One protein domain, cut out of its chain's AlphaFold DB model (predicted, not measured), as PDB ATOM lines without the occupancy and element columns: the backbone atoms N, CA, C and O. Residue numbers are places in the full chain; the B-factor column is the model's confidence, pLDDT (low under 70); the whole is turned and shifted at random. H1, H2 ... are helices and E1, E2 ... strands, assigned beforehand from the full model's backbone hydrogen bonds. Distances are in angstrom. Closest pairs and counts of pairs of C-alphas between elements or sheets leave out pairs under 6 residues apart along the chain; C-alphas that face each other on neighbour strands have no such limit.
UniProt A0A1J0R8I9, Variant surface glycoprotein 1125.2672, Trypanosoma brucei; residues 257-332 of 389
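What this domain is: This is residues 257 to 332 of the 389 residues of the protein "Variant surface glycoprotein 1125.2672" of Trypanosoma brucei (UniProt A0A1J0R8I9). Look for an open bracket: H3 is the spine, the ribbon of E1 and E2 leads off one end, with H2 at its far end, and H4 turns off the other, residues 319 to 332 sticking out free. Short H1 lies beside H3. The 76 printed residues, mostly helix, run H1, E1, H2, E2, H3, H4, loose with a radius of gyration of the C-alphas of 15.9 A, spanning 37 by 36 by 16 A.

How they stand to each other: Start at H1, residues 257 to 263, close but not clearly touching H3, residues 292 to 308; their closest C-alphas, Leu 261 and Lys 299, are 6.0 A apart, at a shallow tilt of 21 degrees, the same way. E1, residues 272 to 275, and E2, residues 287 to 290, are antiparallel; N 274 and O 288, 2.8 A apart, are within hydrogen-bond range. H2, residues 276 to 279, follows E1 by a tight link. H4, residues 314 to 332, is about perpendicular to H3, at 80 degrees. In H1, H3 and H4 every O i to N i+4 pair is within hydrogen-bond range; H2 is too short for one.

Where its parts are: Find C-alpha 257 at (36.460, -22.309, -9.845); H3 runs 24.2 A, and H4 runs 26.6 A to C-alpha 332 at (15.581, -5.839, -30.896).

The domain as a whole: The printed part has no cut; 13 residues, among them 280 to 285, have pLDDT under 70.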
ATOM      1  N   VAL A 257      35.978 -22.379  -8.453       88.12
ATOM      2  CA  VAL A 257      36.460 -22.309  -9.845       88.12
ATOM      3  C   VAL A 257      36.132 -20.960 -10.502       88.12
ATOM      4  O   VAL A 257      36.953 -20.403 -11.227       88.12
ATOM      5  N   MET A 258      34.958 -20.382 -10.222       90.31
ATOM      6  CA  MET A 258      34.596 -19.055 -10.731       90.31
ATOM      7  C   MET A 258      35.426 -17.943 -10.092       90.31
ATOM      8  O   MET A 258      35.787 -16.999 -10.788       90.31
ATOM      9  N   LEU A 259      35.753 -18.035  -8.801       89.06
ATOM     10  CA  LEU A 259      36.648 -17.074  -8.155       89.06
ATOM     11  C   LEU A 259      38.053 -17.140  -8.761       89.06
ATOM     12  O   LEU A 259      38.589 -16.095  -9.122       89.06
ATOM     13  N   ASN A 260      38.577 -18.341  -9.017       88.88
ATOM     14  CA  ASN A 260      39.873 -18.519  -9.677       88.88
ATOM     15  C   ASN A 260      39.888 -17.888 -11.079       88.88
ATOM     16  O   ASN A 260      40.844 -17.207 -11.452       88.88
ATOM     17  N   LEU A 261      38.805 -18.044 -11.852       89.25
ATOM     18  CA  LEU A 261      38.637 -17.354 -13.139       89.25
ATOM     19  C   LEU A 261      38.520 -15.830 -12.973       89.25
ATOM     20  O   LEU A 261      39.057 -15.071 -13.782       89.25
ATOM     21  N   ALA A 262      37.808 -15.366 -11.943       87.81
ATOM     22  CA  ALA A 262      37.613 -13.947 -11.673       87.81
ATOM     23  C   ALA A 262      38.917 -13.248 -11.280       87.81
ATOM     24  O   ALA A 262      39.132 -12.122 -11.731       87.81
ATOM     25  N   ASP A 263      39.776 -13.907 -10.507       87.88
ATOM     26  CA  ASP A 263      41.053 -13.372 -10.031       87.88
ATOM     27  C   ASP A 263      42.225 -13.687 -10.975       87.88
ATOM     28  O   ASP A 263      43.283 -13.077 -10.851       87.88
ATOM     29  N   LEU A 264      42.014 -14.560 -11.970       83.31
ATOM     30  CA  LEU A 264      43.061 -15.089 -12.856       83.31
ATOM     31  C   LEU A 264      44.204 -15.741 -12.067       83.31
ATOM     32  O   LEU A 264      45.364 -15.579 -12.433       83.31
ATOM     33  N   GLU A 265      43.878 -16.468 -10.995       82.62
ATOM     34  CA  GLU A 265      44.879 -17.153 -10.167       82.62
ATOM     35  C   GLU A 265      45.762 -18.062 -11.017       82.62
ATOM     36  O   GLU A 265      45.236 -18.761 -11.872       82.62
ATOM     37  N   ASP A 266      47.075 -18.111 -10.782       70.69
ATOM     38  CA  ASP A 266      48.008 -18.865 -11.636       70.69
ATOM     39  C   ASP A 266      47.765 -20.383 -11.630       70.69
ATOM     40  O   ASP A 266      48.081 -21.050 -12.614       70.69
ATOM     41  N   ALA A 267      47.130 -20.920 -10.584       75.25
ATOM     42  CA  ALA A 267      46.795 -22.337 -10.481       75.25
ATOM     43  C   ALA A 267      45.878 -22.820 -11.623       75.25
ATOM     44  O   ALA A 267      45.024 -22.078 -12.133       75.25
ATOM     45  N   ASP A 268      46.051 -24.086 -12.012       71.06
ATOM     46  CA  ASP A 268      45.136 -24.747 -12.939       71.06
ATOM     47  C   ASP A 268      43.740 -24.857 -12.300       71.06
ATOM     48  O   ASP A 268      43.622 -25.220 -11.125       71.06
ATOM     49  N   PRO A 269      42.670 -24.526 -13.041       77.12
ATOM     50  CA  PRO A 269      41.316 -24.628 -12.528       77.12
ATOM     51  C   PRO A 269      40.913 -26.099 -12.375       77.12
ATOM     52  O   PRO A 269      41.205 -26.928 -13.236       77.12
ATOM     53  N   GLU A 270      40.191 -26.409 -11.299       84.31
ATOM     54  CA  GLU A 270      39.467 -27.677 -11.166       84.31
ATOM     55  C   GLU A 270      38.319 -27.740 -12.191       84.31
ATOM     56  O   GLU A 270      37.862 -26.705 -12.688       84.31
ATOM     57  N   GLU A 271      37.848 -28.945 -12.525       88.25
ATOM     58  CA  GLU A 271      36.682 -29.108 -13.399       88.25
ATOM     59  C   GLU A 271      35.450 -28.417 -12.805       88.25
ATOM     60  O   GLU A 271      35.229 -28.428 -11.593       88.25
ATOM     61  N   LEU A 272      34.636 -27.811 -13.672       87.00
ATOM     62  CA  LEU A 272      33.433 -27.101 -13.255       87.00
ATOM     63  C   LEU A 272      32.190 -27.852 -13.709       87.00
ATOM     64  O   LEU A 272      31.876 -27.885 -14.898       87.00
ATOM     65  N   THR A 273      31.457 -28.390 -12.747       85.56
ATOM     66  CA  THR A 273      30.155 -29.012 -12.968       85.56
ATOM     67  C   THR A 273      29.038 -27.991 -12.772       85.56
ATOM     68  O   THR A 273      29.005 -27.274 -11.772       85.56
ATOM     69  N   ILE A 274      28.122 -27.915 -13.738       82.19
ATOM     70  CA  ILE A 274      26.992 -26.986 -13.741       82.19
ATOM     71  C   ILE A 274      25.700 -27.759 -13.986       82.19
ATOM     72  O   ILE A 274      25.496 -28.341 -15.051       82.19
ATOM     73  N   GLU A 275      24.783 -27.705 -13.026       77.94
ATOM     74  CA  GLU A 275      23.424 -28.207 -13.199       77.94
ATOM     75  C   GLU A 275      22.585 -27.188 -13.982       77.94
ATOM     76  O   GLU A 275      22.162 -26.159 -13.452       77.94
ATOM     77  N   VAL A 276      22.320 -27.458 -15.264       64.19
ATOM     78  CA  VAL A 276      21.619 -26.515 -16.161       64.19
ATOM     79  C   VAL A 276      20.152 -26.306 -15.762       64.19
ATOM     80  O   VAL A 276      19.594 -25.240 -16.020       64.19
ATOM     81  N   ALA A 277      19.559 -27.265 -15.037       61.22
ATOM     82  CA  ALA A 277      18.220 -27.153 -14.449       61.22
ATOM     83  C   ALA A 277      18.046 -25.903 -13.564       61.22
ATOM     84  O   ALA A 277      16.930 -25.440 -13.347       61.22
ATOM     85  N   THR A 278      19.145 -25.356 -13.038       62.72
ATOM     86  CA  THR A 278      19.121 -24.270 -12.053       62.72
ATOM     87  C   THR A 278      18.884 -22.880 -12.658       62.72
ATOM     88  O   THR A 278      18.712 -21.924 -11.903       62.72
ATOM     89  N   PHE A 279      18.831 -22.744 -13.992       71.00
ATOM     90  CA  PHE A 279      18.678 -21.448 -14.670       71.00
ATOM     91  C   PHE A 279      17.228 -21.047 -14.998       71.00
ATOM     92  O   PHE A 279      16.963 -19.850 -15.147       71.00
ATOM     93  N   GLY A 280      16.285 -21.995 -15.059       63.41
ATOM     94  CA  GLY A 280      14.851 -21.715 -15.199       63.41
ATOM     95  C   GLY A 280      14.023 -22.906 -15.692       63.41
ATOM     96  O   GLY A 280      14.549 -23.827 -16.309       63.41
ATOM     97  N   ASP A 281      12.699 -22.844 -15.495       62.19
ATOM     98  CA  ASP A 281      11.734 -23.940 -15.741       62.19
ATOM     99  C   ASP A 281      11.704 -24.493 -17.180       62.19
ATOM    100  O   ASP A 281      11.072 -25.512 -17.454       62.19
ATOM    101  N   LYS A 282      12.329 -23.787 -18.128       67.12
ATOM    102  CA  LYS A 282      12.372 -24.150 -19.553       67.12
ATOM    103  C   LYS A 282      13.702 -24.765 -19.985       67.12
ATOM    104  O   LYS A 282      13.794 -25.223 -21.123       67.12
ATOM    105  N   ASP A 283      14.714 -24.746 -19.126       65.38
ATOM    106  CA  ASP A 283      16.005 -25.352 -19.419       65.38
ATOM    107  C   ASP A 283      15.949 -26.860 -19.126       65.38
ATOM    108  O   ASP A 283      15.308 -27.313 -18.176       65.38
ATOM    109  N   GLN A 284      16.585 -27.671 -19.975       59.56
ATOM    110  CA  GLN A 284      16.626 -29.116 -19.753       59.56
ATOM    111  C   GLN A 284      17.488 -29.431 -18.528       59.56
ATOM    112  O   GLN A 284      18.580 -28.882 -18.367       59.56
ATOM    113  N   ALA A 285      17.008 -30.345 -17.683       60.44
ATOM    114  CA  ALA A 285      17.729 -30.805 -16.504       60.44
ATOM    115  C   ALA A 285      18.873 -31.753 -16.891       60.44
ATOM    116  O   ALA A 285      18.781 -32.968 -16.744       60.44
ATOM    117  N   THR A 286      19.941 -31.181 -17.437       73.50
ATOM    118  CA  THR A 286      21.181 -31.884 -17.770       73.50
ATOM    119  C   THR A 286      22.335 -31.270 -16.997       73.50
ATOM    120  O   THR A 286      22.486 -30.050 -16.971       73.50
ATOM    121  N   GLU A 287      23.159 -32.109 -16.392       81.94
ATOM    122  CA  GLU A 287      24.443 -31.717 -15.824       81.94
ATOM    123  C   GLU A 287      25.454 -31.496 -16.959       81.94
ATOM    124  O   GLU A 287      25.503 -32.268 -17.920       81.94
ATOM    125  N   GLN A 288      26.230 -30.415 -16.891       83.69
ATOM    126  CA  GLN A 288      27.309 -30.138 -17.834       83.69
ATOM    127  C   GLN A 288      28.619 -29.929 -17.085       83.69
ATOM    128  O   GLN A 288      28.738 -29.016 -16.271       83.69
ATOM    129  N   THR A 289      29.615 -30.746 -17.413       89.94
ATOM    130  CA  THR A 289      30.977 -30.614 -16.895       89.94
ATOM    131  C   THR A 289      31.850 -29.885 -17.908       89.94
ATOM    132  O   THR A 289      31.971 -30.293 -19.064       89.94
ATOM    133  N   ILE A 290      32.482 -28.800 -17.470       88.38
ATOM    134  CA  ILE A 290      33.478 -28.056 -18.234       88.38
ATOM    135  C   ILE A 290      34.858 -28.522 -17.768       88.38
ATOM    136  O   ILE A 290      35.280 -28.237 -16.647       88.38
ATOM    137  N   GLY A 291      35.561 -29.238 -18.644       90.38
ATOM    138  CA  GLY A 291      36.892 -29.762 -18.350       90.38
ATOM    139  C   GLY A 291      37.975 -28.680 -18.261       90.38
ATOM    140  O   GLY A 291      37.882 -27.612 -18.881       90.38
ATOM    141  N   VAL A 292      39.058 -29.008 -17.555       90.62
ATOM    142  CA  VAL A 292      40.233 -28.143 -17.331       90.62
ATOM    143  C   VAL A 292      40.792 -27.503 -18.615       90.62
ATOM    144  O   VAL A 292      41.031 -26.292 -18.608       90.62
ATOM    145  N   PRO A 293      40.957 -28.219 -19.754       89.75
ATOM    146  CA  PRO A 293      41.499 -27.608 -20.972       89.75
ATOM    147  C   PRO A 293      40.647 -26.446 -21.493       89.75
ATOM    148  O   PRO A 293      41.182 -25.454 -21.990       89.75
ATOM    149  N   THR A 294      39.323 -26.552 -21.372       90.12
ATOM    150  CA  THR A 294      38.397 -25.493 -21.781       90.12
ATOM    151  C   THR A 294      38.456 -24.320 -20.810       90.12
ATOM    152  O   THR A 294      38.538 -23.176 -21.251       90.12
ATOM    153  N   LEU A 295      38.504 -24.581 -19.500       91.06
ATOM    154  CA  LEU A 295      38.641 -23.534 -18.482       91.06
ATOM    155  C   LEU A 295      39.949 -22.745 -18.637       91.06
ATOM    156  O   LEU A 295      39.929 -21.517 -18.566       91.06
ATOM    157  N   ASN A 296      41.062 -23.412 -18.950       89.88
ATOM    158  CA  ASN A 296      42.339 -22.750 -19.226       89.88
ATOM    159  C   ASN A 296      42.293 -21.864 -20.480       89.88
ATOM    160  O   ASN A 296      42.844 -20.761 -20.476       89.88
ATOM    161  N   ARG A 297      41.578 -22.280 -21.535       89.38
ATOM    162  CA  ARG A 297      41.331 -21.411 -22.702       89.38
ATOM    163  C   ARG A 297      40.503 -20.185 -22.326       89.38
ATOM    164  O   ARG A 297      40.864 -19.076 -22.702       89.38
ATOM    165  N   ILE A 298      39.439 -20.364 -21.542       91.06
ATOM    166  CA  ILE A 298      38.587 -19.258 -21.075       91.06
ATOM    167  C   ILE A 298      39.391 -18.276 -20.216       91.06
ATOM    168  O   ILE A 298      39.276 -17.066 -20.399       91.06
ATOM    169  N   LYS A 299      40.246 -18.777 -19.318       91.06
ATOM    170  CA  LYS A 299      41.165 -17.973 -18.500       91.06
ATOM    171  C   LYS A 299      42.127 -17.151 -19.366       91.06
ATOM    172  O   LYS A 299      42.300 -15.958 -19.119       91.06
ATOM    173  N   ALA A 300      42.705 -17.751 -20.408       89.38
ATOM    174  CA  ALA A 300      43.575 -17.047 -21.352       89.38
ATOM    175  C   ALA A 300      42.821 -15.961 -22.144       89.38
ATOM    176  O   ALA A 300      43.310 -14.833 -22.268       89.38
ATOM    177  N   ASP A 301      41.612 -16.263 -22.622       89.31
ATOM    178  CA  ASP A 301      40.767 -15.293 -23.322       89.31
ATOM    179  C   ASP A 301      40.356 -14.129 -22.391       89.31
ATOM    180  O   ASP A 301      40.401 -12.966 -22.797       89.31
ATOM    181  N   LEU A 302      40.031 -14.412 -21.120       90.12
ATOM    182  CA  LEU A 302      39.745 -13.406 -20.087       90.12
ATOM    183  C   LEU A 302      40.949 -12.496 -19.824       90.12
ATOM    184  O   LEU A 302      40.796 -11.273 -19.745       90.12
ATOM    185  N   LEU A 303      42.145 -13.076 -19.695       90.25
ATOM    186  CA  LEU A 303      43.386 -12.325 -19.518       90.25
ATOM    187  C   LEU A 303      43.630 -11.391 -20.709       90.25
ATOM    188  O   LEU A 303      43.931 -10.209 -20.517       90.25
ATOM    189  N   LYS A 304      43.454 -11.895 -21.937       88.00
ATOM    190  CA  LYS A 304      43.589 -11.105 -23.166       88.00
ATOM    191  C   LYS A 304      42.590  -9.948 -23.198       88.00
ATOM    192  O   LYS A 304      43.002  -8.807 -23.408       88.00
ATOM    193  N   TYR A 305      41.313 -10.222 -22.924       86.75
ATOM    194  CA  TYR A 305      40.256  -9.212 -22.859       86.75
ATOM    195  C   TYR A 305      40.592  -8.116 -21.835       86.75
ATOM    196  O   TYR A 305      40.665  -6.933 -22.169       86.75
ATOM    197  N   ARG A 306      40.897  -8.488 -20.588       88.50
ATOM    198  CA  ARG A 306      41.213  -7.517 -19.526       88.50
ATOM    199  C   ARG A 306      42.466  -6.699 -19.828       88.50
ATOM    200  O   ARG A 306      42.494  -5.505 -19.532       88.50
ATOM    201  N   THR A 307      43.475  -7.309 -20.450       86.75
ATOM    202  CA  THR A 307      44.708  -6.620 -20.859       86.75
ATOM    203  C   THR A 307      44.439  -5.594 -21.958       86.75
ATOM    204  O   THR A 307      44.875  -4.449 -21.833       86.75
ATOM    205  N   ALA A 308      43.658  -5.954 -22.982       83.62
ATOM    206  CA  ALA A 308      43.285  -5.051 -24.074       83.62
ATOM    207  C   ALA A 308      42.510  -3.813 -23.583       83.62
ATOM    208  O   ALA A 308      42.614  -2.730 -24.162       83.62
ATOM    209  N   HIS A 309      41.781  -3.951 -22.475       81.12
ATOM    210  CA  HIS A 309      40.962  -2.889 -21.890       81.12
ATOM    211  C   HIS A 309      41.587  -2.191 -20.673       81.12
ATOM    212  O   HIS A 309      40.979  -1.280 -20.102       81.12
ATOM    213  N   LYS A 310      42.824  -2.546 -20.298       77.62
ATOM    214  CA  LYS A 310      43.525  -1.985 -19.131       77.62
ATOM    215  C   LYS A 310      43.720  -0.469 -19.228       77.62
ATOM    216  O   LYS A 310      43.532   0.234 -18.243       77.62
ATOM    217  N   THR A 311      44.030   0.050 -20.417       68.12
ATOM    218  CA  THR A 311      44.289   1.482 -20.667       68.12
ATOM    219  C   THR A 311      43.048   2.368 -20.539       68.12
ATOM    220  O   THR A 311      43.169   3.525 -20.146       68.12
ATOM    221  N   LYS A 312      41.851   1.844 -20.832       66.06
ATOM    222  CA  LYS A 312      40.573   2.560 -20.644       66.06
ATOM    223  C   LYS A 312      39.993   2.400 -19.234       66.06
ATOM    224  O   LYS A 312      39.070   3.130 -18.876       66.06
ATOM    225  N   GLY A 313      40.521   1.455 -18.455       73.38
ATOM    226  CA  GLY A 313      39.914   0.952 -17.228       73.38
ATOM    227  C   GLY A 313      38.864  -0.119 -17.533       73.38
ATOM    228  O   GLY A 313      37.926   0.094 -18.312       73.38
ATOM    229  N   THR A 314      38.998  -1.283 -16.901       72.06
ATOM    230  CA  THR A 314      38.064  -2.413 -17.054       72.06
ATOM    231  C   THR A 314      36.653  -2.050 -16.591       72.06
ATOM    232  O   THR A 314      35.686  -2.403 -17.259       72.06
ATOM    233  N   GLU A 315      36.509  -1.260 -15.525       74.25
ATOM    234  CA  GLU A 315      35.203  -0.775 -15.049       74.25
ATOM    235  C   GLU A 315      34.497   0.131 -16.063       74.25
ATOM    236  O   GLU A 315      33.309  -0.043 -16.338       74.25
ATOM    237  N   ARG A 316      35.232   1.060 -16.685       72.75
ATOM    238  CA  ARG A 316      34.685   1.928 -17.734       72.75
ATOM    239  C   ARG A 316      34.265   1.117 -18.958       72.75
ATOM    240  O   ARG A 316      33.197   1.355 -19.510       72.75
ATOM    241  N   THR A 317      35.063   0.116 -19.324       77.44
ATOM    242  CA  THR A 317      34.744  -0.814 -20.416       77.44
ATOM    243  C   THR A 317      33.464  -1.601 -20.125       77.44
ATOM    244  O   THR A 317      32.593  -1.689 -20.987       77.44
ATOM    245  N   ARG A 318      33.293  -2.109 -18.897       79.56
ATOM    246  CA  ARG A 318      32.056  -2.781 -18.461       79.56
ATOM    247  C   ARG A 318      30.845  -1.846 -18.524       79.56
ATOM    248  O   ARG A 318      29.789  -2.248 -19.007       79.56
ATOM    249  N   ALA A 319      30.996  -0.599 -18.076       76.69
ATOM    250  CA  ALA A 319      29.926   0.396 -18.118       76.69
ATOM    251  C   ALA A 319      29.516   0.750 -19.557       76.69
ATOM    252  O   ALA A 319      28.326   0.862 -19.853       76.69
ATOM    253  N   ASP A 320      30.481   0.900 -20.462       79.06
ATOM    254  CA  ASP A 320      30.205   1.178 -21.871       79.06
ATOM    255  C   ASP A 320      29.575  -0.035 -22.569       79.06
ATOM    256  O   ASP A 320      28.595   0.124 -23.296       79.06
ATOM    257  N   PHE A 321      30.021  -1.256 -22.258       81.06
ATOM    258  CA  PHE A 321      29.378  -2.477 -22.741       81.06
ATOM    259  C   PHE A 321      27.919  -2.600 -22.282       81.06
ATOM    260  O   PHE A 321      27.041  -2.948 -23.070       81.06
ATOM    261  N   PHE A 322      27.629  -2.270 -21.022       79.69
ATOM    262  CA  PHE A 322      26.258  -2.272 -20.517       79.69
ATOM    263  C   PHE A 322      25.358  -1.287 -21.279       79.69
ATOM    264  O   PHE A 322      24.220  -1.621 -21.613       79.69
ATOM    265  N   LYS A 323      25.869  -0.096 -21.627       77.62
ATOM    266  CA  LYS A 323      25.136   0.858 -22.479       77.62
ATOM    267  C   LYS A 323      24.855   0.277 -23.864       77.62
ATOM    268  O   LYS A 323      23.745   0.445 -24.364       77.62
ATOM    269  N   GLU A 324      25.825  -0.401 -24.476       79.88
ATOM    270  CA  GLU A 324      25.632  -1.055 -25.776       79.88
ATOM    271  C   GLU A 324      24.579  -2.169 -25.703       79.88
ATOM    272  O   GLU A 324      23.685  -2.218 -26.546       79.88
ATOM    273  N   GLN A 325      24.577  -2.987 -24.646       78.12
ATOM    274  CA  GLN A 325      23.526  -3.992 -24.452       78.12
ATOM    275  C   GLN A 325      22.122  -3.385 -24.356       78.12
ATOM    276  O   GLN A 325      21.186  -3.909 -24.961       78.12
ATOM    277  N   ILE A 326      21.956  -2.264 -23.645       75.25
ATOM    278  CA  ILE A 326      20.661  -1.569 -23.578       75.25
ATOM    279  C   ILE A 326      20.217  -1.112 -24.975       75.25
ATOM    280  O   ILE A 326      19.047  -1.270 -25.331       75.25
ATOM    281  N   LYS A 327      21.134  -0.578 -25.792       74.19
ATOM    282  CA  LYS A 327      20.826  -0.146 -27.166       74.19
ATOM    283  C   LYS A 327      20.431  -1.317 -28.065       74.19
ATOM    284  O   LYS A 327      19.469  -1.192 -28.827       74.19
ATOM    285  N   VAL A 328      21.132  -2.447 -27.965       77.12
ATOM    286  CA  VAL A 328      20.816  -3.668 -28.724       77.12
ATOM    287  C   VAL A 328      19.443  -4.200 -28.325       77.12
ATOM    288  O   VAL A 328      18.614  -4.429 -29.199       77.12
ATOM    289  N   ASN A 329      19.154  -4.306 -27.024       69.31
ATOM    290  CA  ASN A 329      17.847  -4.753 -26.539       69.31
ATOM    291  C   ASN A 329      16.717  -3.824 -26.992       69.31
ATOM    292  O   ASN A 329      15.669  -4.309 -27.417       69.31
ATOM    293  N   LYS A 330      16.934  -2.503 -26.971       71.56
ATOM    294  CA  LYS A 330      15.978  -1.534 -27.521       71.56
ATOM    295  C   LYS A 330      15.735  -1.776 -29.010       71.56
ATOM    296  O   LYS A 330      14.592  -1.888 -29.425       71.56
ATOM    297  N   THR A 331      16.800  -1.929 -29.792       71.06
ATOM    298  CA  THR A 331      16.705  -2.185 -31.238       71.06
ATOM    299  C   THR A 331      15.978  -3.498 -31.535       71.06
ATOM    300  O   THR A 331      15.132  -3.545 -32.423       71.06
ATOM    301  N   ALA A 332      16.261  -4.556 -30.773       69.25
ATOM    302  CA  ALA A 332      15.581  -5.839 -30.896       69.25
ATOM    303  C   ALA A 332      14.088  -5.731 -30.544       69.25
ATOM    304  O   ALA A 332      13.256  -6.275 -31.266       69.25
TER     305      ALA A 332